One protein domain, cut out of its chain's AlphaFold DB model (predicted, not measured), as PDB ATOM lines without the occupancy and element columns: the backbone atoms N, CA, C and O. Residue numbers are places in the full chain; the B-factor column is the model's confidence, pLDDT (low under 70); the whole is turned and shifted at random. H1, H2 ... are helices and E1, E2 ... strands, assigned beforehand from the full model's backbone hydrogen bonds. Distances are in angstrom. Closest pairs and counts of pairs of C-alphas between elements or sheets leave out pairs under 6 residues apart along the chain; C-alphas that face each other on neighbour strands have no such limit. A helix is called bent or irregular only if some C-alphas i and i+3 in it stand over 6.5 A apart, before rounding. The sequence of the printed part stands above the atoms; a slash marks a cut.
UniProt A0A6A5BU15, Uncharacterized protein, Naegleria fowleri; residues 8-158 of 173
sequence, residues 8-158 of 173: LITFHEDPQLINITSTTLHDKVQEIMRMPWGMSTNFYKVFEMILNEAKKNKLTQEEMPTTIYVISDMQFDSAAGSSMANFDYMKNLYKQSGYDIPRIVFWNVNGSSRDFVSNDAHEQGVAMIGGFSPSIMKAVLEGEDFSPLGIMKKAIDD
ATOM      1  N   LEU A   8     311.522 232.620 375.139       94.69
ATOM      2  CA  LEU A   8     311.345 232.126 373.777       94.69
ATOM      3  C   LEU A   8     309.978 231.466 373.644       94.69
ATOM      4  O   LEU A   8     309.455 230.915 374.609       94.69
ATOM      5  N   ILE A   9     309.414 231.514 372.443       93.62
ATOM      6  CA  ILE A   9     308.157 230.840 372.123       93.62
ATOM      7  C   ILE A   9     308.488 229.564 371.356       93.62
ATOM      8  O   ILE A   9     309.280 229.598 370.416       93.62
ATOM      9  N   THR A  10     307.918 228.438 371.774       92.19
ATOM     10  CA  THR A  10     308.118 227.155 371.092       92.19
ATOM     11  C   THR A  10     307.469 227.162 369.714       92.19
ATOM     12  O   THR A  10     306.390 227.725 369.515       92.19
ATOM     13  N   PHE A  11     308.118 226.499 368.760       85.38
ATOM     14  CA  PHE A  11     307.552 226.286 367.433       85.38
ATOM     15  C   PHE A  11     306.636 225.046 367.484       85.38
ATOM     16  O   PHE A  11     307.082 223.917 367.271       85.38
ATOM     17  N   HIS A  12     305.385 225.238 367.911       86.12
ATOM     18  CA  HIS A  12     304.388 224.177 368.120       86.12
ATOM     19  C   HIS A  12     302.965 224.688 367.814       86.12
ATOM     20  O   HIS A  12     302.671 225.873 367.978       86.12
ATOM     21  N   GLU A  13     302.034 223.798 367.450       84.06
ATOM     22  CA  GLU A  13     300.588 224.097 367.321       84.06
ATOM     23  C   GLU A  13     299.938 224.626 368.610       84.06
ATOM     24  O   GLU A  13     298.886 225.275 368.589       84.06
ATOM     25  N   ASP A  14     300.571 224.343 369.744       88.25
ATOM     26  CA  ASP A  14     300.220 224.858 371.054       88.25
ATOM     27  C   ASP A  14     301.475 225.519 371.626       88.25
ATOM     28  O   ASP A  14     302.238 224.893 372.367       88.25
ATOM     29  N   PRO A  15     301.789 226.737 371.152       90.31
ATOM     30  CA  PRO A  15     303.034 227.389 371.500       90.31
ATOM     31  C   PRO A  15     303.082 227.658 373.007       90.31
ATOM     32  O   PRO A  15     302.060 227.882 373.656       90.31
ATOM     33  N   GLN A  16     304.288 227.688 373.564       93.62
ATOM     34  CA  GLN A  16     304.544 227.977 374.972       93.62
ATOM     35  C   GLN A  16     305.646 229.022 375.099       93.62
ATOM     36  O   GLN A  16     306.663 228.941 374.413       93.62
ATOM     37  N   LEU A  17     305.461 229.979 376.008       93.50
ATOM     38  CA  LEU A  17     306.461 230.997 376.323       93.50
ATOM     39  C   LEU A  17     307.378 230.502 377.449       93.50
ATOM     40  O   LEU A  17     307.046 230.599 378.633       93.50
ATOM     41  N   ILE A  18     308.538 229.982 377.062       93.38
ATOM     42  CA  ILE A  18     309.540 229.362 377.932       93.38
ATOM     43  C   ILE A  18     310.568 230.403 378.368       93.38
ATOM     44  O   ILE A  18     311.011 231.223 377.569       93.38
ATOM     45  N   ASN A  19     310.954 230.377 379.643       93.56
ATOM     46  CA  ASN A  19     311.988 231.252 380.183       93.56
ATOM     47  C   ASN A  19     313.343 230.542 380.157       93.56
ATOM     48  O   ASN A  19     313.496 229.517 380.810       93.56
ATOM     49  N   ILE A  20     314.310 231.113 379.441       93.94
ATOM     50  CA  ILE A  20     315.678 230.607 379.362       93.94
ATOM     51  C   ILE A  20     316.450 231.120 380.570       93.94
ATOM     52  O   ILE A  20     316.698 232.320 380.712       93.94
ATOM     53  N   THR A  21     316.807 230.202 381.460       92.38
ATOM     54  CA  THR A  21     317.440 230.534 382.750       92.38
ATOM     55  C   THR A  21     318.952 230.342 382.743       92.38
ATOM     56  O   THR A  21     319.650 230.910 383.586       92.38
ATOM     57  N   SER A  22     319.469 229.600 381.765       93.25
ATOM     58  CA  SER A  22     320.896 229.336 381.613       93.25
ATOM     59  C   SER A  22     321.716 230.603 381.354       93.25
ATOM     60  O   SER A  22     321.265 231.558 380.713       93.25
ATOM     61  N   THR A  23     322.969 230.608 381.811       92.06
ATOM     62  CA  THR A  23     323.873 231.765 381.704       92.06
ATOM     63  C   THR A  23     324.828 231.653 380.520       92.06
ATOM     64  O   THR A  23     324.942 232.607 379.740       92.06
ATOM     65  N   THR A  24     325.484 230.501 380.351       96.12
ATOM     66  CA  THR A  24     326.455 230.274 379.275       96.12
ATOM     67  C   THR A  24     325.761 230.031 377.935       96.12
ATOM     68  O   THR A  24     324.613 229.591 377.877       96.12
ATOM     69  N   LEU A  25     326.457 230.316 376.831       95.38
ATOM     70  CA  LEU A  25     325.931 230.029 375.495       95.38
ATOM     71  C   LEU A  25     325.672 228.527 375.304       95.38
ATOM     72  O   LEU A  25     324.640 228.163 374.752       95.38
ATOM     73  N   HIS A  26     326.586 227.675 375.777       96.31
ATOM     74  CA  HIS A  26     326.449 226.223 375.675       96.31
ATOM     75  C   HIS A  26     325.171 225.736 376.363       96.31
ATOM     76  O   HIS A  26     324.363 225.049 375.741       96.31
ATOM     77  N   ASP A  27     324.948 226.163 377.605       96.31
ATOM     78  CA  ASP A  27     323.791 225.732 378.390       96.31
ATOM     79  C   ASP A  27     322.482 226.258 377.797       96.31
ATOM     80  O   ASP A  27     321.511 225.515 377.697       96.31
ATOM     81  N   LYS A  28     322.471 227.504 377.299       95.69
ATOM     82  CA  LYS A  28     321.315 228.058 376.574       95.69
ATOM     83  C   LYS A  28     320.979 227.237 375.338       95.69
ATOM     84  O   LYS A  28     319.812 226.950 375.107       95.69
ATOM     85  N   VAL A  29     321.981 226.847 374.549       94.81
ATOM     86  CA  VAL A  29     321.762 225.989 373.377       94.81
ATOM     87  C   VAL A  29     321.182 224.644 373.809       94.81
ATOM     88  O   VAL A  29     320.200 224.202 373.223       94.81
ATOM     89  N   GLN A  30     321.718 224.021 374.861       95.50
ATOM     90  CA  GLN A  30     321.186 222.758 375.383       95.50
ATOM     91  C   GLN A  30     319.748 222.886 375.906       95.50
ATOM     92  O   GLN A  30     318.936 221.993 375.676       95.50
ATOM     93  N   GLU A  31     319.417 223.985 376.584       94.94
ATOM     94  CA  GLU A  31     318.065 224.289 377.067       94.94
ATOM     95  C   GLU A  31     317.091 224.460 375.895       94.94
ATOM     96  O   GLU A  31     316.040 223.822 375.875       94.94
ATOM     97  N   ILE A  32     317.480 225.228 374.872       93.50
ATOM     98  CA  ILE A  32     316.679 225.447 373.659       93.50
ATOM     99  C   ILE A  32     316.465 224.139 372.893       93.50
ATOM    100  O   ILE A  32     315.346 223.849 372.482       93.50
ATOM    101  N   MET A  33     317.502 223.309 372.745       91.88
ATOM    102  CA  MET A  33     317.410 222.016 372.052       91.88
ATOM    103  C   MET A  33     316.465 221.016 372.733       91.88
ATOM    104  O   MET A  33     316.052 220.048 372.103       91.88
ATOM    105  N   ARG A  34     316.138 221.221 374.014       92.69
ATOM    106  CA  ARG A  34     315.202 220.383 374.780       92.69
ATOM    107  C   ARG A  34     313.782 220.939 374.801       92.69
ATOM    108  O   ARG A  34     312.896 220.286 375.351       92.69
ATOM    109  N   MET A  35     313.558 222.135 374.257       92.00
ATOM    110  CA  MET A  35     312.222 222.716 374.173       92.00
ATOM    111  C   MET A  35     311.316 221.831 373.303       92.00
ATOM    112  O   MET A  35     311.782 221.255 372.318       92.00
ATOM    113  N   PRO A  36     310.018 221.722 373.634       88.69
ATOM    114  CA  PRO A  36     309.088 220.960 372.817       88.69
ATOM    115  C   PRO A  36     308.971 221.593 371.426       88.69
ATOM    116  O   PRO A  36     308.846 222.813 371.287       88.69
ATOM    117  N   TRP A  37     308.992 220.744 370.401       83.50
ATOM    118  CA  TRP A  37     308.863 221.128 369.000       83.50
ATOM    119  C   TRP A  37     307.742 220.316 368.354       83.50
ATOM    120  O   TRP A  37     307.714 219.094 368.482       83.50
ATOM    121  N   GLY A  38     306.797 221.004 367.710       78.81
ATOM    122  CA  GLY A  38     305.557 220.412 367.199       78.81
ATOM    123  C   GLY A  38     305.477 220.307 365.681       78.81
ATOM    124  O   GLY A  38     304.378 220.146 365.169       78.81
ATOM    125  N   MET A  39     306.595 220.456 364.956       74.06
ATOM    126  CA  MET A  39     306.688 220.456 363.479       74.06
ATOM    127  C   MET A  39     305.926 221.582 362.748       74.06
ATOM    128  O   MET A  39     306.170 221.820 361.570       74.06
ATOM    129  N   SER A  40     305.037 222.310 363.418       76.44
ATOM    130  CA  SER A  40     304.284 223.453 362.890       76.44
ATOM    131  C   SER A  40     304.071 224.497 363.996       76.44
ATOM    132  O   SER A  40     304.403 224.252 365.155       76.44
ATOM    133  N   THR A  41     303.557 225.685 363.662       77.00
ATOM    134  CA  THR A  41     303.230 226.726 364.653       77.00
ATOM    135  C   THR A  41     301.913 227.404 364.343       77.00
ATOM    136  O   THR A  41     301.629 227.737 363.195       77.00
ATOM    137  N   ASN A  42     301.141 227.683 365.391       82.38
ATOM    138  CA  ASN A  42     299.930 228.482 365.296       82.38
ATOM    139  C   ASN A  42     300.218 229.954 365.649       82.38
ATOM    140  O   ASN A  42     300.234 230.331 366.823       82.38
ATOM    141  N   PHE A  43     300.423 230.796 364.633       82.94
ATOM    142  CA  PHE A  43     300.738 232.216 364.833       82.94
ATOM    143  C   PHE A  43     299.635 232.993 365.555       82.94
ATOM    144  O   PHE A  43     299.956 233.874 366.345       82.94
ATOM    145  N   TYR A  44     298.360 232.642 365.365       84.88
ATOM    146  CA  TYR A  44     297.260 233.263 366.107       84.88
ATOM    147  C   TYR A  44     297.475 233.139 367.622       84.88
ATOM    148  O   TYR A  44     297.485 234.139 368.341       84.88
ATOM    149  N   LYS A  45     297.767 231.919 368.093       88.44
ATOM    150  CA  LYS A  45     298.059 231.663 369.510       88.44
ATOM    151  C   LYS A  45     299.317 232.387 369.990       88.44
ATOM    152  O   LYS A  45     299.349 232.842 371.128       88.44
ATOM    153  N   VAL A  46     300.343 232.515 369.145       90.56
ATOM    154  CA  VAL A  46     301.556 233.288 369.471       90.56
ATOM    155  C   VAL A  46     301.202 234.753 369.750       90.56
ATOM    156  O   VAL A  46     301.575 235.296 370.791       90.56
ATOM    157  N   PHE A  47     300.448 235.383 368.851       91.81
ATOM    158  CA  PHE A  47     300.037 236.780 368.974       91.81
ATOM    159  C   PHE A  47     299.106 237.020 370.167       91.81
ATOM    160  O   PHE A  47     299.317 237.986 370.906       91.81
ATOM    161  N   GLU A  48     298.130 236.135 370.398       91.94
ATOM    162  CA  GLU A  48     297.275 236.177 371.590       91.94
ATOM    163  C   GLU A  48     298.077 236.025 372.880       91.94
ATOM    164  O   GLU A  48     297.844 236.754 373.838       91.94
ATOM    165  N   MET A  49     299.035 235.100 372.923       93.38
ATOM    166  CA  MET A  49     299.859 234.866 374.105       93.38
ATOM    167  C   MET A  49     300.670 236.104 374.484       93.38
ATOM    168  O   MET A  49     300.724 236.455 375.663       93.38
ATOM    169  N   ILE A  50     301.241 236.804 373.499       94.88
ATOM    170  CA  ILE A  50     301.950 238.072 373.720       94.88
ATOM    171  C   ILE A  50     300.990 239.136 374.269       94.88
ATOM    172  O   ILE A  50     301.298 239.768 375.280       94.88
ATOM    173  N   LEU A  51     299.803 239.301 373.672       94.75
ATOM    174  CA  LEU A  51     298.793 240.250 374.165       94.75
ATOM    175  C   LEU A  51     298.297 239.913 375.572       94.75
ATOM    176  O   LEU A  51     298.078 240.810 376.385       94.75
ATOM    177  N   ASN A  52     298.099 238.633 375.870       94.25
ATOM    178  CA  ASN A  52     297.643 238.177 377.178       94.25
ATOM    179  C   ASN A  52     298.705 238.441 378.241       94.25
ATOM    180  O   ASN A  52     298.376 238.945 379.316       94.25
ATOM    181  N   GLU A  53     299.974 238.177 377.931       94.62
ATOM    182  CA  GLU A  53     301.093 238.536 378.800       94.62
ATOM    183  C   GLU A  53     301.146 240.054 379.020       94.62
ATOM    184  O   GLU A  53     301.340 240.507 380.152       94.62
ATOM    185  N   ALA A  54     300.884 240.846 377.975       94.69
ATOM    186  CA  ALA A  54     300.844 242.299 378.061       94.69
ATOM    187  C   ALA A  54     299.726 242.814 378.972       94.69
ATOM    188  O   ALA A  54     299.969 243.594 379.893       94.69
ATOM    189  N   LYS A  55     298.500 242.321 378.777       93.88
ATOM    190  CA  LYS A  55     297.328 242.675 379.591       93.88
ATOM    191  C   LYS A  55     297.506 242.254 381.046       93.88
ATOM    192  O   LYS A  55     297.233 243.042 381.949       93.88
ATOM    193  N   LYS A  56     298.002 241.035 381.278       94.25
ATOM    194  CA  LYS A  56     298.250 240.490 382.619       94.25
ATOM    195  C   LYS A  56     299.243 241.343 383.405       94.25
ATOM    196  O   LYS A  56     299.025 241.587 384.589       94.25
ATOM    197  N   ASN A  57     300.309 241.799 382.749       93.94
ATOM    198  CA  ASN A  57     301.361 242.594 383.378       93.94
ATOM    199  C   ASN A  57     301.152 244.115 383.238       93.94
ATOM    200  O   ASN A  57     301.966 244.872 383.755       93.94
ATOM    201  N   LYS A  58     300.056 244.558 382.598       94.69
ATOM    202  CA  LYS A  58     299.713 245.972 382.346       94.69
ATOM    203  C   LYS A  58     300.839 246.743 381.652       94.69
ATOM    204  O   LYS A  58     301.224 247.821 382.099       94.69
ATOM    205  N   LEU A  59     301.371 246.156 380.589       94.94
ATOM    206  CA  LEU A  59     302.491 246.732 379.860       94.94
ATOM    207  C   LEU A  59     302.101 248.013 379.132       94.94
ATOM    208  O   LEU A  59     300.970 248.194 378.688       94.94
ATOM    209  N   THR A  60     303.074 248.893 378.982       94.81
ATOM    210  CA  THR A  60     303.015 250.013 378.047       94.81
ATOM    211  C   THR A  60     303.401 249.556 376.638       94.81
ATOM    212  O   THR A  60     303.991 248.489 376.454       94.81
ATOM    213  N   GLN A  61     303.109 250.375 375.622       94.81
ATOM    214  CA  GLN A  61     303.528 250.095 374.243       94.81
ATOM    215  C   GLN A  61     305.054 249.935 374.114       94.81
ATOM    216  O   GLN A  61     305.524 249.119 373.329       94.81
ATOM    217  N   GLU A  62     305.834 250.675 374.903       93.56
ATOM    218  CA  GLU A  62     307.303 250.626 374.879       93.56
ATOM    219  C   GLU A  62     307.872 249.309 375.435       93.56
ATOM    220  O   GLU A  62     309.004 248.935 375.132       93.56
ATOM    221  N   GLU A  63     307.086 248.584 376.231       93.69
ATOM    222  CA  GLU A  63     307.463 247.289 376.806       93.69
ATOM    223  C   GLU A  63     307.045 246.103 375.924       93.69
ATOM    224  O   GLU A  63     307.431 244.958 376.200       93.69
ATOM    225  N   MET A  64     306.263 246.362 374.871       94.75
ATOM    226  CA  MET A  64     305.857 245.348 373.905       94.75
ATOM    227  C   MET A  64     307.026 244.953 372.996       94.75
ATOM    228  O   MET A  64     307.865 245.787 372.645       94.75
ATOM    229  N   PRO A  65     307.088 243.689 372.544       93.44
ATOM    230  CA  PRO A  65     307.993 243.311 371.474       93.44
ATOM    231  C   PRO A  65     307.671 244.138 370.228       93.44
ATOM    232  O   PRO A  65     306.517 244.223 369.824       93.44
ATOM    233  N   THR A  66     308.690 244.713 369.598       92.81
ATOM    234  CA  THR A  66     308.542 245.453 368.335       92.81
ATOM    235  C   THR A  66     308.737 244.555 367.114       92.81
ATOM    236  O   THR A  66     308.348 244.904 365.999       92.81
ATOM    237  N   THR A  67     309.368 243.393 367.292       92.25
ATOM    238  CA  THR A  67     309.659 242.432 366.223       92.25
ATOM    239  C   THR A  67     309.662 241.006 366.767       92.25
ATOM    240  O   THR A  67     310.248 240.734 367.815       92.25
ATOM    241  N   ILE A  68     309.030 240.092 366.034       91.75
ATOM    242  CA  ILE A  68     309.055 238.648 366.265       91.75
ATOM    243  C   ILE A  68     309.938 238.010 365.192       91.75
ATOM    244  O   ILE A  68     309.678 238.159 363.999       91.75
ATOM    245  N   TYR A  69     310.962 237.271 365.618       90.88
ATOM    246  CA  TYR A  69     311.799 236.469 364.728       90.88
ATOM    247  C   TYR A  69     311.320 235.022 364.732       90.88
ATOM    248  O   TYR A  69     311.319 234.359 365.767       90.88
ATOM    249  N   VAL A  70     310.940 234.532 363.559       88.94
ATOM    250  CA  VAL A  70     310.498 233.161 363.328       88.94
ATOM    251  C   VAL A  70     311.626 232.427 362.622       88.94
ATOM    252  O   VAL A  70     311.801 232.562 361.414       88.94
ATOM    253  N   ILE A  71     312.415 231.678 363.384       87.25
ATOM    254  CA  ILE A  71     313.559 230.925 362.866       87.25
ATOM    255  C   ILE A  71     313.083 229.507 362.550       87.25
ATOM    256  O   ILE A  71     312.684 228.780 363.458       87.25
ATOM    257  N   SER A  72     313.088 229.131 361.272       79.75
ATOM    258  CA  SER A  72     312.582 227.837 360.800       79.75
ATOM    259  C   SER A  72     313.280 227.409 359.503       79.75
ATOM    260  O   SER A  72     313.946 228.211 358.852       79.75
ATOM    261  N   ASP A  73     313.115 226.154 359.096       74.69
ATOM    262  CA  ASP A  73     313.505 225.647 357.772       74.69
ATOM    263  C   ASP A  73     312.529 226.053 356.646       74.69
ATOM    264  O   ASP A  73     312.652 225.601 355.510       74.69
ATOM    265  N   MET A  74     311.572 226.921 356.987       68.88
ATOM    266  CA  MET A  74     310.496 227.431 356.147       68.88
ATOM    267  C   MET A  74     309.585 226.379 355.518       68.88
ATOM    268  O   MET A  74     308.850 226.743 354.612       68.88
ATOM    269  N   GLN A  75     309.519 225.138 356.013       59.47
ATOM    270  CA  GLN A  75     308.483 224.183 355.585       59.47
ATOM    271  C   GLN A  75     307.105 224.560 356.153       59.47
ATOM    272  O   GLN A  75     306.505 223.866 356.975       59.47
ATOM    273  N   PHE A  76     306.609 225.725 355.750       57.88
ATOM    274  CA  PHE A  76     305.383 226.316 356.256       57.88
ATOM    275  C   PHE A  76     304.137 225.794 355.539       57.88
ATOM    276  O   PHE A  76     303.047 226.129 355.985       57.88
ATOM    277  N   ASP A  77     304.252 224.955 354.506       51.00
ATOM    278  CA  ASP A  77     303.129 224.498 353.668       51.00
ATOM    279  C   ASP A  77     301.926 223.925 354.449       51.00
ATOM    280  O   ASP A  77     300.787 224.050 354.004       51.00
ATOM    281  N   SER A  78     302.138 223.373 355.653       43.72
ATOM    282  CA  SER A  78     301.052 222.932 356.553       43.72
ATOM    283  C   SER A  78     300.640 223.984 357.605       43.72
ATOM    284  O   SER A  78     299.486 224.050 358.023       43.72
ATOM    285  N   ALA A  79     301.559 224.866 358.013       43.53
ATOM    286  CA  ALA A  79     301.327 225.911 359.021       43.53
ATOM    287  C   ALA A  79     300.769 227.229 358.436       43.53
ATOM    288  O   ALA A  79     300.199 228.045 359.162       43.53
ATOM    289  N   ALA A  80     300.944 227.456 357.131       44.78
ATOM    290  CA  ALA A  80     300.655 228.705 356.424       44.78
ATOM    291  C   ALA A  80     299.271 228.758 355.770       44.78
ATOM    292  O   ALA A  80     298.914 229.808 355.241       44.78
ATOM    293  N   GLY A  81     298.455 227.699 355.857       44.09
ATOM    294  CA  GLY A  81     297.129 227.621 355.220       44.09
ATOM    295  C   GLY A  81     296.131 228.736 355.592       44.09
ATOM    296  O   GLY A  81     295.032 228.781 355.049       44.09
ATOM    297  N   SER A  82     296.490 229.651 356.498       48.72
ATOM    298  CA  SER A  82     295.747 230.883 356.791       48.72
ATOM    299  C   SER A  82     296.616 232.056 357.294       48.72
ATOM    300  O   SER A  82     296.077 233.001 357.865       48.72
ATOM    301  N   SER A  83     297.947 232.053 357.113       52.88
ATOM    302  CA  SER A  83     298.860 233.035 357.751       52.88
ATOM    303  C   SER A  83     298.532 234.508 357.441       52.88
ATOM    304  O   SER A  83     298.573 235.335 358.350       52.88
ATOM    305  N   MET A  84     298.134 234.838 356.207       50.66
ATOM    306  CA  MET A  84     297.714 236.199 355.820       50.66
ATOM    307  C   MET A  84     296.346 236.598 356.382       50.66
ATOM    308  O   MET A  84     296.215 237.684 356.942       50.66
ATOM    309  N   ALA A  85     295.346 235.712 356.303       52.72
ATOM    310  CA  ALA A  85     294.032 235.954 356.908       52.72
ATOM    311  C   ALA A  85     294.148 236.150 358.430       52.72
ATOM    312  O   ALA A  85     293.428 236.950 359.029       52.72
ATOM    313  N   ASN A  86     295.117 235.469 359.045       62.94
ATOM    314  CA  ASN A  86     295.450 235.650 360.447       62.94
ATOM    315  C   ASN A  86     296.116 237.007 360.703       62.94
ATOM    316  O   ASN A  86     295.845 237.609 361.736       62.94
ATOM    317  N   PHE A  87     296.945 237.532 359.799       73.62
ATOM    318  CA  PHE A  87     297.720 238.744 360.077       73.62
ATOM    319  C   PHE A  87     296.857 240.010 360.170       73.62
ATOM    320  O   PHE A  87     296.995 240.759 361.137       73.62
ATOM    321  N   ASP A  88     295.909 240.227 359.258       77.12
ATOM    322  CA  ASP A  88     295.004 241.388 359.340       77.12
ATOM    323  C   ASP A  88     294.062 241.312 360.544       77.12
ATOM    324  O   ASP A  88     293.808 242.315 361.222       77.12
ATOM    325  N   TYR A  89     293.597 240.106 360.875       82.19
ATOM    326  CA  TYR A  89     292.840 239.885 362.100       82.19
ATOM    327  C   TYR A  89     293.682 240.214 363.345       82.19
ATOM    328  O   TYR A  89     293.195 240.890 364.255       82.19
ATOM    329  N   MET A  90     294.965 239.837 363.363       85.38
ATOM    330  CA  MET A  90     295.905 240.194 364.435       85.38
ATOM    331  C   MET A  90     296.182 241.689 364.510       85.38
ATOM    332  O   MET A  90     296.167 242.231 365.617       85.38
ATOM    333  N   LYS A  91     296.336 242.386 363.378       87.88
ATOM    334  CA  LYS A  91     296.462 243.855 363.354       87.88
ATOM    335  C   LYS A  91     295.273 244.499 364.066       87.88
ATOM    336  O   LYS A  91     295.450 245.367 364.922       87.88
ATOM    337  N   ASN A  92     294.060 244.042 363.754       89.62
ATOM    338  CA  ASN A  92     292.840 244.555 364.372       89.62
ATOM    339  C   ASN A  92     292.766 244.225 365.875       89.62
ATOM    340  O   ASN A  92     292.440 245.098 366.676       89.62
ATOM    341  N   LEU A  93     293.119 242.999 366.278       91.31
ATOM    342  CA  LEU A  93     293.107 242.577 367.683       91.31
ATOM    343  C   LEU A  93     294.103 243.370 368.549       91.31
ATOM    344  O   LEU A  93     293.767 243.772 369.669       91.31
ATOM    345  N   TYR A  94     295.310 243.621 368.033       94.88
ATOM    346  CA  TYR A  94     296.318 244.461 368.686       94.88
ATOM    347  C   TYR A  94     295.810 245.892 368.845       94.88
ATOM    348  O   TYR A  94     295.756 246.402 369.967       94.88
ATOM    349  N   LYS A  95     295.300 246.482 367.756       94.56
ATOM    350  CA  LYS A  95     294.735 247.836 367.758       94.56
ATOM    351  C   LYS A  95     293.594 247.993 368.765       94.56
ATOM    352  O   LYS A  95     293.580 248.953 369.529       94.56
ATOM    353  N   GLN A  96     292.658 247.043 368.812       95.00
ATOM    354  CA  GLN A  96     291.563 247.038 369.795       95.00
ATOM    355  C   GLN A  96     292.057 246.880 371.236       95.00
ATOM    356  O   GLN A  96     291.416 247.359 372.168       95.00
ATOM    357  N   SER A  97     293.196 246.214 371.425       94.94
ATOM    358  CA  SER A  97     293.836 246.051 372.730       94.94
ATOM    359  C   SER A  97     294.701 247.250 373.135       94.94
ATOM    360  O   SER A  97     295.242 247.229 374.237       94.94
ATOM    361  N   GLY A  98     294.816 248.278 372.285       95.44
ATOM    362  CA  GLY A  98     295.607 249.480 372.548       95.44
ATOM    363  C   GLY A  98     297.108 249.320 372.300       95.44
ATOM    364  O   GLY A  98     297.876 250.111 372.838       95.44
ATOM    365  N   TYR A  99     297.514 248.316 371.514       96.44
ATOM    366  CA  TYR A  99     298.915 248.065 371.176       96.44
ATOM    367  C   TYR A  99     299.147 248.043 369.664       96.44
ATOM    368  O   TYR A  99     298.266 247.656 368.893       96.44
ATOM    369  N   ASP A 100     300.364 248.374 369.249       94.62
ATOM    370  CA  ASP A 100     300.835 248.159 367.884       94.62
ATOM    371  C   ASP A 100     301.288 246.710 367.703       94.62
ATOM    372  O   ASP A 100     301.941 246.124 368.572       94.62
ATOM    373  N   ILE A 101     300.946 246.122 366.556       92.94
ATOM    374  CA  ILE A 101     301.401 244.777 366.209       92.94
ATOM    375  C   ILE A 101     302.920 244.777 365.970       92.94
ATOM    376  O   ILE A 101     303.435 245.687 365.309       92.94
ATOM    377  N   PRO A 102     303.669 243.772 366.458       92.88
ATOM    378  CA  PRO A 102     305.070 243.648 366.103       92.88
ATOM    379  C   PRO A 102     305.238 243.315 364.624       92.88
ATOM    380  O   PRO A 102     304.423 242.625 364.009       92.88
ATOM    381  N   ARG A 103     306.382 243.731 364.088       91.62
ATOM    382  CA  ARG A 103     306.884 243.236 362.806       91.62
ATOM    383  C   ARG A 103     307.166 241.735 362.896       91.62
ATOM    384  O   ARG A 103     307.548 241.247 363.960       91.62
ATOM    385  N   ILE A 104     307.065 241.013 361.787       89.38
ATOM    386  CA  ILE A 104     307.449 239.600 361.704       89.38
ATOM    387  C   ILE A 104     308.637 239.447 360.763       89.38
ATOM    388  O   ILE A 104     308.609 239.911 359.627       89.38
ATOM    389  N   VAL A 105     309.672 238.753 361.225       89.25
ATOM    390  CA  VAL A 105     310.810 238.332 360.408       89.25
ATOM    391  C   VAL A 105     310.763 236.821 360.278       89.25
ATOM    392  O   VAL A 105     311.044 236.107 361.240       89.25
ATOM    393  N   PHE A 106     310.443 236.326 359.089       87.50
ATOM    394  CA  PHE A 106     310.605 234.916 358.762       87.50
ATOM    395  C   PHE A 106     312.052 234.671 358.341       87.50
ATOM    396  O   PHE A 106     312.515 235.221 357.340       87.50
ATOM    397  N   TRP A 107     312.768 233.852 359.107       87.81
ATOM    398  CA  TRP A 107     314.163 233.515 358.862       87.81
ATOM    399  C   TRP A 107     314.306 232.043 358.493       87.81
ATOM    400  O   TRP A 107     314.241 231.164 359.350       87.81
ATOM    401  N   ASN A 108     314.564 231.804 357.206       85.12
ATOM    402  CA  ASN A 108     314.920 230.502 356.675       85.12
ATOM    403  C   ASN A 108     316.364 230.132 357.015       85.12
ATOM    404  O   ASN A 108     317.304 230.709 356.465       85.12
ATOM    405  N   VAL A 109     316.555 229.140 357.875       82.81
ATOM    406  CA  VAL A 109     317.886 228.574 358.154       82.81
ATOM    407  C   VAL A 109     318.197 227.335 357.311       82.81
ATOM    408  O   VAL A 109     319.317 226.829 357.366       82.81
ATOM    409  N   ASN A 110     317.254 226.880 356.481       78.69
ATOM    410  CA  ASN A 110     317.427 225.779 355.542       78.69
ATOM    411  C   ASN A 110     317.495 226.277 354.088       78.69
ATOM    412  O   ASN A 110     316.496 226.643 353.473       78.69
ATOM    413  N   GLY A 111     318.689 226.225 353.494       68.56
ATOM    414  CA  GLY A 111     318.913 226.682 352.119       68.56
ATOM    415  C   GLY A 111     318.235 225.850 351.021       68.56
ATOM    416  O   GLY A 111     318.319 226.240 349.857       68.56
ATOM    417  N   SER A 112     317.608 224.711 351.345       69.06
ATOM    418  CA  SER A 112     316.914 223.871 350.360       69.06
ATOM    419  C   SER A 112     315.427 224.198 350.190       69.06
ATOM    420  O   SER A 112     314.869 223.853 349.147       69.06
ATOM    421  N   SER A 113     314.796 224.879 351.156       68.94
ATOM    422  CA  SER A 113     313.398 225.307 351.031       68.94
ATOM    423  C   SER A 113     313.280 226.562 350.161       68.94
ATOM    424  O   SER A 113     314.087 227.491 350.259       68.94
ATOM    425  N   ARG A 114     312.262 226.573 349.297       65.69
ATOM    426  CA  ARG A 114     311.877 227.708 348.444       65.69
ATOM    427  C   ARG A 114     310.497 228.247 348.813       65.69
ATOM    428  O   ARG A 114     309.892 228.939 348.002       65.69
ATOM    429  N   ASP A 115     310.002 227.904 349.993       65.88
ATOM    430  CA  ASP A 115     308.663 228.289 350.413       65.88
ATOM    431  C   ASP A 115     308.648 229.760 350.816       65.88
ATOM    432  O   ASP A 115     309.610 230.290 351.386       65.88
ATOM    433  N   PHE A 116     307.530 230.422 350.527       66.06
ATOM    434  CA  PHE A 116     307.332 231.818 350.869       66.06
ATOM    435  C   PHE A 116     306.074 231.984 351.719       66.06
ATOM    436  O   PHE A 116     304.996 231.541 351.342       66.06
ATOM    437  N   VAL A 117     306.210 232.631 352.880       66.38
ATOM    438  CA  VAL A 117     305.088 232.816 353.820       66.38
ATOM    439  C   VAL A 117     304.174 233.968 353.408       66.38
ATOM    440  O   VAL A 117     302.983 233.947 353.718       66.38
ATOM    441  N   SER A 118     304.727 234.974 352.725       70.44
ATOM    442  CA  SER A 118     303.964 236.082 352.157       70.44
ATOM    443  C   SER A 118     303.871 235.928 350.644       70.44
ATOM    444  O   SER A 118     304.896 235.844 349.969       70.44
ATOM    445  N   ASN A 119     302.647 235.961 350.118       71.94
ATOM    446  CA  ASN A 119     302.388 236.034 348.678       71.94
ATOM    447  C   ASN A 119     302.434 237.474 348.134       71.94
ATOM    448  O   ASN A 119     302.323 237.670 346.926       71.94
ATOM    449  N   ASP A 120     302.599 238.473 349.006       82.12
ATOM    450  CA  ASP A 120     302.738 239.881 348.642       82.12
ATOM    451  C   ASP A 120     304.124 240.387 349.057       82.12
ATOM    452  O   ASP A 120     304.498 240.396 350.236       82.12
ATOM    453  N   ALA A 121     304.900 240.809 348.061       85.12
ATOM    454  CA  ALA A 121     306.237 241.355 348.243       85.12
ATOM    455  C   ALA A 121     306.236 242.757 348.884       85.12
ATOM    456  O   ALA A 121     307.287 243.215 349.334       85.12
ATOM    457  N   HIS A 122     305.083 243.428 348.931       88.38
ATOM    458  CA  HIS A 122     304.901 244.765 349.492       88.38
ATOM    459  C   HIS A 122     304.238 244.769 350.876       88.38
ATOM    460  O   HIS A 122     304.079 245.848 351.451       88.38
ATOM    461  N   GLU A 123     303.892 243.596 351.425       85.56
ATOM    462  CA  GLU A 123     303.257 243.473 352.743       85.56
ATOM    463  C   GLU A 123     304.115 244.150 353.820       85.56
ATOM    464  O   GLU A 123     305.240 243.735 354.112       85.56
ATOM    465  N   GLN A 124     303.575 245.213 354.415       89.31
ATOM    466  CA  GLN A 124     304.276 246.006 355.417       89.31
ATOM    467  C   GLN A 124     304.269 245.312 356.778       89.31
ATOM    468  O   GLN A 124     303.273 244.735 357.214       89.31
ATOM    469  N   GLY A 125     305.386 245.421 357.490       88.44
ATOM    470  CA  GLY A 125     305.583 244.760 358.776       88.44
ATOM    471  C   GLY A 125     306.038 243.306 358.652       88.44
ATOM    472  O   GLY A 125     306.173 242.643 359.678       88.44
ATOM    473  N   VAL A 126     306.330 242.823 357.440       87.94
ATOM    474  CA  VAL A 126     306.856 241.477 357.189       87.94
ATOM    475  C   VAL A 126     308.222 241.564 356.510       87.94
ATOM    476  O   VAL A 126     308.417 242.295 355.548       87.94
ATOM    477  N   ALA A 127     309.175 240.774 356.992       89.44
ATOM    478  CA  ALA A 127     310.458 240.554 356.347       89.44
ATOM    479  C   ALA A 127     310.685 239.059 356.142       89.44
ATOM    480  O   ALA A 127     310.315 238.234 356.981       89.44
ATOM    481  N   MET A 128     311.333 238.716 355.036       86.94
ATOM    482  CA  MET A 128     311.700 237.346 354.713       86.94
ATOM    483  C   MET A 128     313.182 237.296 354.404       86.94
ATOM    484  O   MET A 128     313.665 237.993 353.513       86.94
ATOM    485  N   ILE A 129     313.904 236.485 355.163       86.62
ATOM    486  CA  ILE A 129     315.347 236.346 355.034       86.62
ATOM    487  C   ILE A 129     315.746 234.880 355.034       86.62
ATOM    488  O   ILE A 129     315.072 234.043 355.627       86.62
ATOM    489  N   GLY A 130     316.857 234.566 354.374       86.00
ATOM    490  CA  GLY A 130     317.380 233.210 354.304       86.00
ATOM    491  C   GLY A 130     318.885 233.144 354.521       86.00
ATOM    492  O   GLY A 130     319.609 234.111 354.285       86.00
ATOM    493  N   GLY A 131     319.358 231.977 354.950       80.56
ATOM    494  CA  GLY A 131     320.774 231.688 355.151       80.56
ATOM    495  C   GLY A 131     321.326 232.236 356.466       80.56
ATOM    496  O   GLY A 131     320.594 232.513 357.409       80.56
ATOM    497  N   PHE A 132     322.649 232.370 356.544       76.00
ATOM    498  CA  PHE A 132     323.354 232.773 357.763       76.00
ATOM    499  C   PHE A 132     324.415 233.828 357.429       76.00
ATOM    500  O   PHE A 132     325.603 233.530 357.331       76.00
ATOM    501  N   SER A 133     323.976 235.070 357.183       78.00
ATOM    502  CA  SER A 133     324.870 236.190 356.861       78.00
ATOM    503  C   SER A 133     324.632 237.401 357.772       78.00
ATOM    504  O   SER A 133     323.492 237.864 357.879       78.00
ATOM    505  N   PRO A 134     325.697 238.004 358.342       78.06
ATOM    506  CA  PRO A 134     325.597 239.266 359.077       78.06
ATOM    507  C   PRO A 134     324.986 240.412 358.260       78.06
ATOM    508  O   PRO A 134     324.297 241.263 358.819       78.06
ATOM    509  N   SER A 135     325.198 240.439 356.938       79.81
ATOM    510  CA  SER A 135     324.654 241.498 356.072       79.81
ATOM    511  C   SER A 135     323.128 241.468 356.000       79.81
ATOM    512  O   SER A 135     322.491 242.514 355.940       79.81
ATOM    513  N   ILE A 136     322.542 240.272 356.051       82.19
ATOM    514  CA  ILE A 136     321.093 240.068 356.002       82.19
ATOM    515  C   ILE A 136     320.458 240.514 357.322       82.19
ATOM    516  O   ILE A 136     319.466 241.237 357.321       82.19
ATOM    517  N   MET A 137     321.085 240.162 358.450       81.75
ATOM    518  CA  MET A 137     320.649 240.627 359.768       81.75
ATOM    519  C   MET A 137     320.692 242.158 359.863       81.75
ATOM    520  O   MET A 137     319.757 242.776 360.367       81.75
ATOM    521  N   LYS A 138     321.746 242.783 359.319       84.88
ATOM    522  CA  LYS A 138     321.861 244.244 359.243       84.88
ATOM    523  C   LYS A 138     320.725 244.866 358.424       84.88
ATOM    524  O   LYS A 138     320.122 245.828 358.881       84.88
ATOM    525  N   ALA A 139     320.395 244.293 357.264       85.75
ATOM    526  CA  ALA A 139     319.307 244.788 356.418       85.75
ATOM    527  C   ALA A 139     317.946 244.764 357.132       85.75
ATOM    528  O   ALA A 139     317.181 245.714 357.003       85.75
ATOM    529  N   VAL A 140     317.666 243.728 357.929       86.44
ATOM    530  CA  VAL A 140     316.433 243.646 358.734       86.44
ATOM    531  C   VAL A 140     316.415 244.675 359.862       86.44
ATOM    532  O   VAL A 140     315.384 245.292 360.108       86.44
ATOM    533  N   LEU A 141     317.540 244.879 360.548       85.50
ATOM    534  CA  LEU A 141     317.625 245.831 361.659       85.50
ATOM    535  C   LEU A 141     317.556 247.297 361.198       85.50
ATOM    536  O   LEU A 141     316.997 248.129 361.907       85.50
ATOM    537  N   GLU A 142     318.111 247.612 360.027       86.25
ATOM    538  CA  GLU A 142     318.181 248.973 359.467       86.25
ATOM    539  C   GLU A 142     317.103 249.261 358.406       86.25
ATOM    540  O   GLU A 142     317.126 250.314 357.766       86.25
ATOM    541  N   GLY A 143     316.205 248.310 358.150       80.81
ATOM    542  CA  GLY A 143     315.174 248.429 357.125       80.81
ATOM    543  C   GLY A 143     314.120 249.474 357.490       80.81
ATOM    544  O   GLY A 143     313.351 249.278 358.433       80.81
ATOM    545  N   GLU A 144     314.078 250.569 356.727       84.25
ATOM    546  CA  GLU A 144     313.043 251.607 356.836       84.25
ATOM    547  C   GLU A 144     311.731 251.149 356.178       84.25
ATOM    548  O   GLU A 144     310.683 251.167 356.822       84.25
ATOM    549  N   ASP A 145     311.802 250.665 354.930       90.19
ATOM    550  CA  ASP A 145     310.711 249.945 354.257       90.19
ATOM    551  C   ASP A 145     310.732 248.478 354.694       90.19
ATOM    552  O   ASP A 145     311.520 247.662 354.203       90.19
ATOM    553  N   PHE A 146     309.880 248.159 355.665       91.25
ATOM    554  CA  PHE A 146     309.809 246.833 356.263       91.25
ATOM    555  C   PHE A 146     308.807 245.946 355.518       91.25
ATOM    556  O   PHE A 146     307.789 245.529 356.070       91.25
ATOM    557  N   SER A 147     309.112 245.685 354.252       91.62
ATOM    558  CA  SER A 147     308.428 244.718 353.391       91.62
ATOM    559  C   SER A 147     309.419 243.685 352.850       91.62
ATOM    560  O   SER A 147     310.629 243.951 352.836       91.62
ATOM    561  N   PRO A 148     308.964 242.519 352.347       90.06
ATOM    562  CA  PRO A 148     309.867 241.549 351.730       90.06
ATOM    563  C   PRO A 148     310.739 242.170 350.627       90.06
ATOM    564  O   PRO A 148     311.953 241.955 350.599       90.06
ATOM    565  N   LEU A 149     310.148 243.001 349.762       91.06
ATOM    566  CA  LEU A 149     310.871 243.703 348.704       91.06
ATOM    567  C   LEU A 149     311.819 244.771 349.258       91.06
ATOM    568  O   LEU A 149     312.959 244.856 348.799       91.06
ATOM    569  N   GLY A 150     311.365 245.583 350.216       92.69
ATOM    570  CA  GLY A 150     312.159 246.659 350.811       92.69
ATOM    571  C   GLY A 150     313.425 246.136 351.486       92.69
ATOM    572  O   GLY A 150     314.528 246.619 351.214       92.69
ATOM    573  N   ILE A 151     313.294 245.071 352.280       91.56
ATOM    574  CA  ILE A 151     314.424 244.410 352.946       91.56
ATOM    575  C   ILE A 151     315.377 243.767 351.934       91.56
ATOM    576  O   ILE A 151     316.595 243.907 352.065       91.56
ATOM    577  N   MET A 152     314.851 243.103 350.900       90.50
ATOM    578  CA  MET A 152     315.680 242.545 349.830       90.50
ATOM    579  C   MET A 152     316.480 243.647 349.126       90.50
ATOM    580  O   MET A 152     317.698 243.523 349.005       90.50
ATOM    581  N   LYS A 153     315.821 244.738 348.712       90.81
ATOM    582  CA  LYS A 153     316.467 245.899 348.083       90.81
ATOM    583  C   LYS A 153     317.552 246.486 348.971       90.81
ATOM    584  O   LYS A 153     318.676 246.638 348.521       90.81
ATOM    585  N   LYS A 154     317.274 246.698 350.260       89.81
ATOM    586  CA  LYS A 154     318.273 247.175 351.231       89.81
ATOM    587  C   LYS A 154     319.527 246.296 351.267       89.81
ATOM    588  O   LYS A 154     320.622 246.815 351.467       89.81
ATOM    589  N   ALA A 155     319.378 244.983 351.086       87.62
ATOM    590  CA  ALA A 155     320.500 244.051 351.070       87.62
ATOM    591  C   ALA A 155     321.288 244.051 349.744       87.62
ATOM    592  O   ALA A 155     322.499 243.820 349.778       87.62
ATOM    593  N   ILE A 156     320.633 244.282 348.598       88.00
ATOM    594  CA  ILE A 156     321.254 244.189 347.259       88.00
ATOM    595  C   ILE A 156     321.641 245.541 346.643       88.00
ATOM    596  O   ILE A 156     322.545 245.575 345.816       88.00
ATOM    597  N   ASP A 157     321.039 246.646 347.081       87.81
ATOM    598  CA  ASP A 157     321.364 248.017 346.654       87.81
ATOM    599  C   ASP A 157     322.557 248.594 347.449       87.81
ATOM    600  O   ASP A 157     322.768 249.805 347.533       87.81
ATOM    601  N   ASP A 158     323.364 247.724 348.064       85.56
ATOM    602  CA  ASP A 158     324.616 248.103 348.711       85.56
ATOM    603  C   ASP A 158     325.666 248.495 347.657       85.56
ATOM    604  O   ASP A 158     325.824 247.828 346.629       85.56
TER     605      ASP A 158
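This is residues 8 to 158 of the 173 residues of an uncharacterized protein of Naegleria fowleri (UniProt A0A6A5BU15). A small sheet of three parallel strands, E2, E3 and E4, stands in the middle, with the helical hairpin of H4 and H5 at its E4 side: H4 covers part of one face and H5 sits at the edge beside E4. Away from the sheet, H2 and H3 lie side by side, and E1 and H1 lie beyond its E2 edge, H1 well out from the rest. The printed part has 151 residues with five named helices and four named strands, in the order E1 H1 H2 E2 H3 E3 E4 H4 H5; the sheet's order is E2 E3 E4. The class is mixed, helices and strands, though just 75 residues, under half, are in named elements. The whole is compact, with a radius of gyration of the C-alphas of 15.8 A, and spans 43 by 40 by 30 A.

Residues 8 to 9 pair antiparallel with residues 17 to 18 of E1, residues 17 to 19, which pairs with no named strand. H1, residues 25 to 33, touches no helix and is apart from E1. H2, residues 43 to 57, touches H3, residues 83 to 96, at a shallow tilt of 18 degrees, the same way; their closest C-alphas, of Tyr 44 and Asn 86, are 6.4 A apart. H1, H2 and H3 are not on the sheet of E2, residues 67 to 72, E3, residues 103 to 108, and E4, residues 126 to 130. E2, H3 and E3 form a strand-helix-strand unit, two parallel neighbour strands joined through a helix, with a right-handed crossover. E2 and E3 are parallel at 19 degrees, with N 70 and O 105 within hydrogen-bond range at 2.8 A. E3 and E4 are parallel at 18 degrees, with N 106 and O 127 at 2.8 A. H4, residues 134 to 141, is on the sheet at a height of 9.4 A, over E3 and only just over E4, where 3 of its C-alphas fall; it runs along the strands, at 8 degrees to E3 on the local plane. H5, residues 148 to 156, is at the sheet's level, its height 3.5 A over a local plane fitted to just 6 C-alphas; the closest C-alphas of E4 and H5, Ala 127 and Pro 148, are 4.8 A apart. H4 and H5 are a hairpin and touch at a steep tilt of 43 degrees, opposite ways, closest at the C-alphas of Ala 139 and Ala 155, 5.5 A. Every O i to N i+4 pair is within hydrogen-bond range in H1, H2, H4 and H5; in H3 it is 9 of 10.

E1 begins at C-alpha 17, (306.461, 230.997, 376.323). From first to last C-alpha, H2 measures 21.3 A, E2 15.8 A, H3 19.9 A and E3 16.3 A. H3 is neither bent nor irregular, but only just: C-alphas 85 and 88 are 6.0 A apart. H5 ends at C-alpha 156, (321.254, 244.189, 347.259).

The two C-alphas farthest apart, of Lys 56 and Asp 158, are 43.6 A from each other. The printed part has no cut. The link from E3 to E4, residues 109 to 125, is long. Mean pLDDT of the printed part is 84.6; residues 74 to 86 and 111 to 117 are under 70.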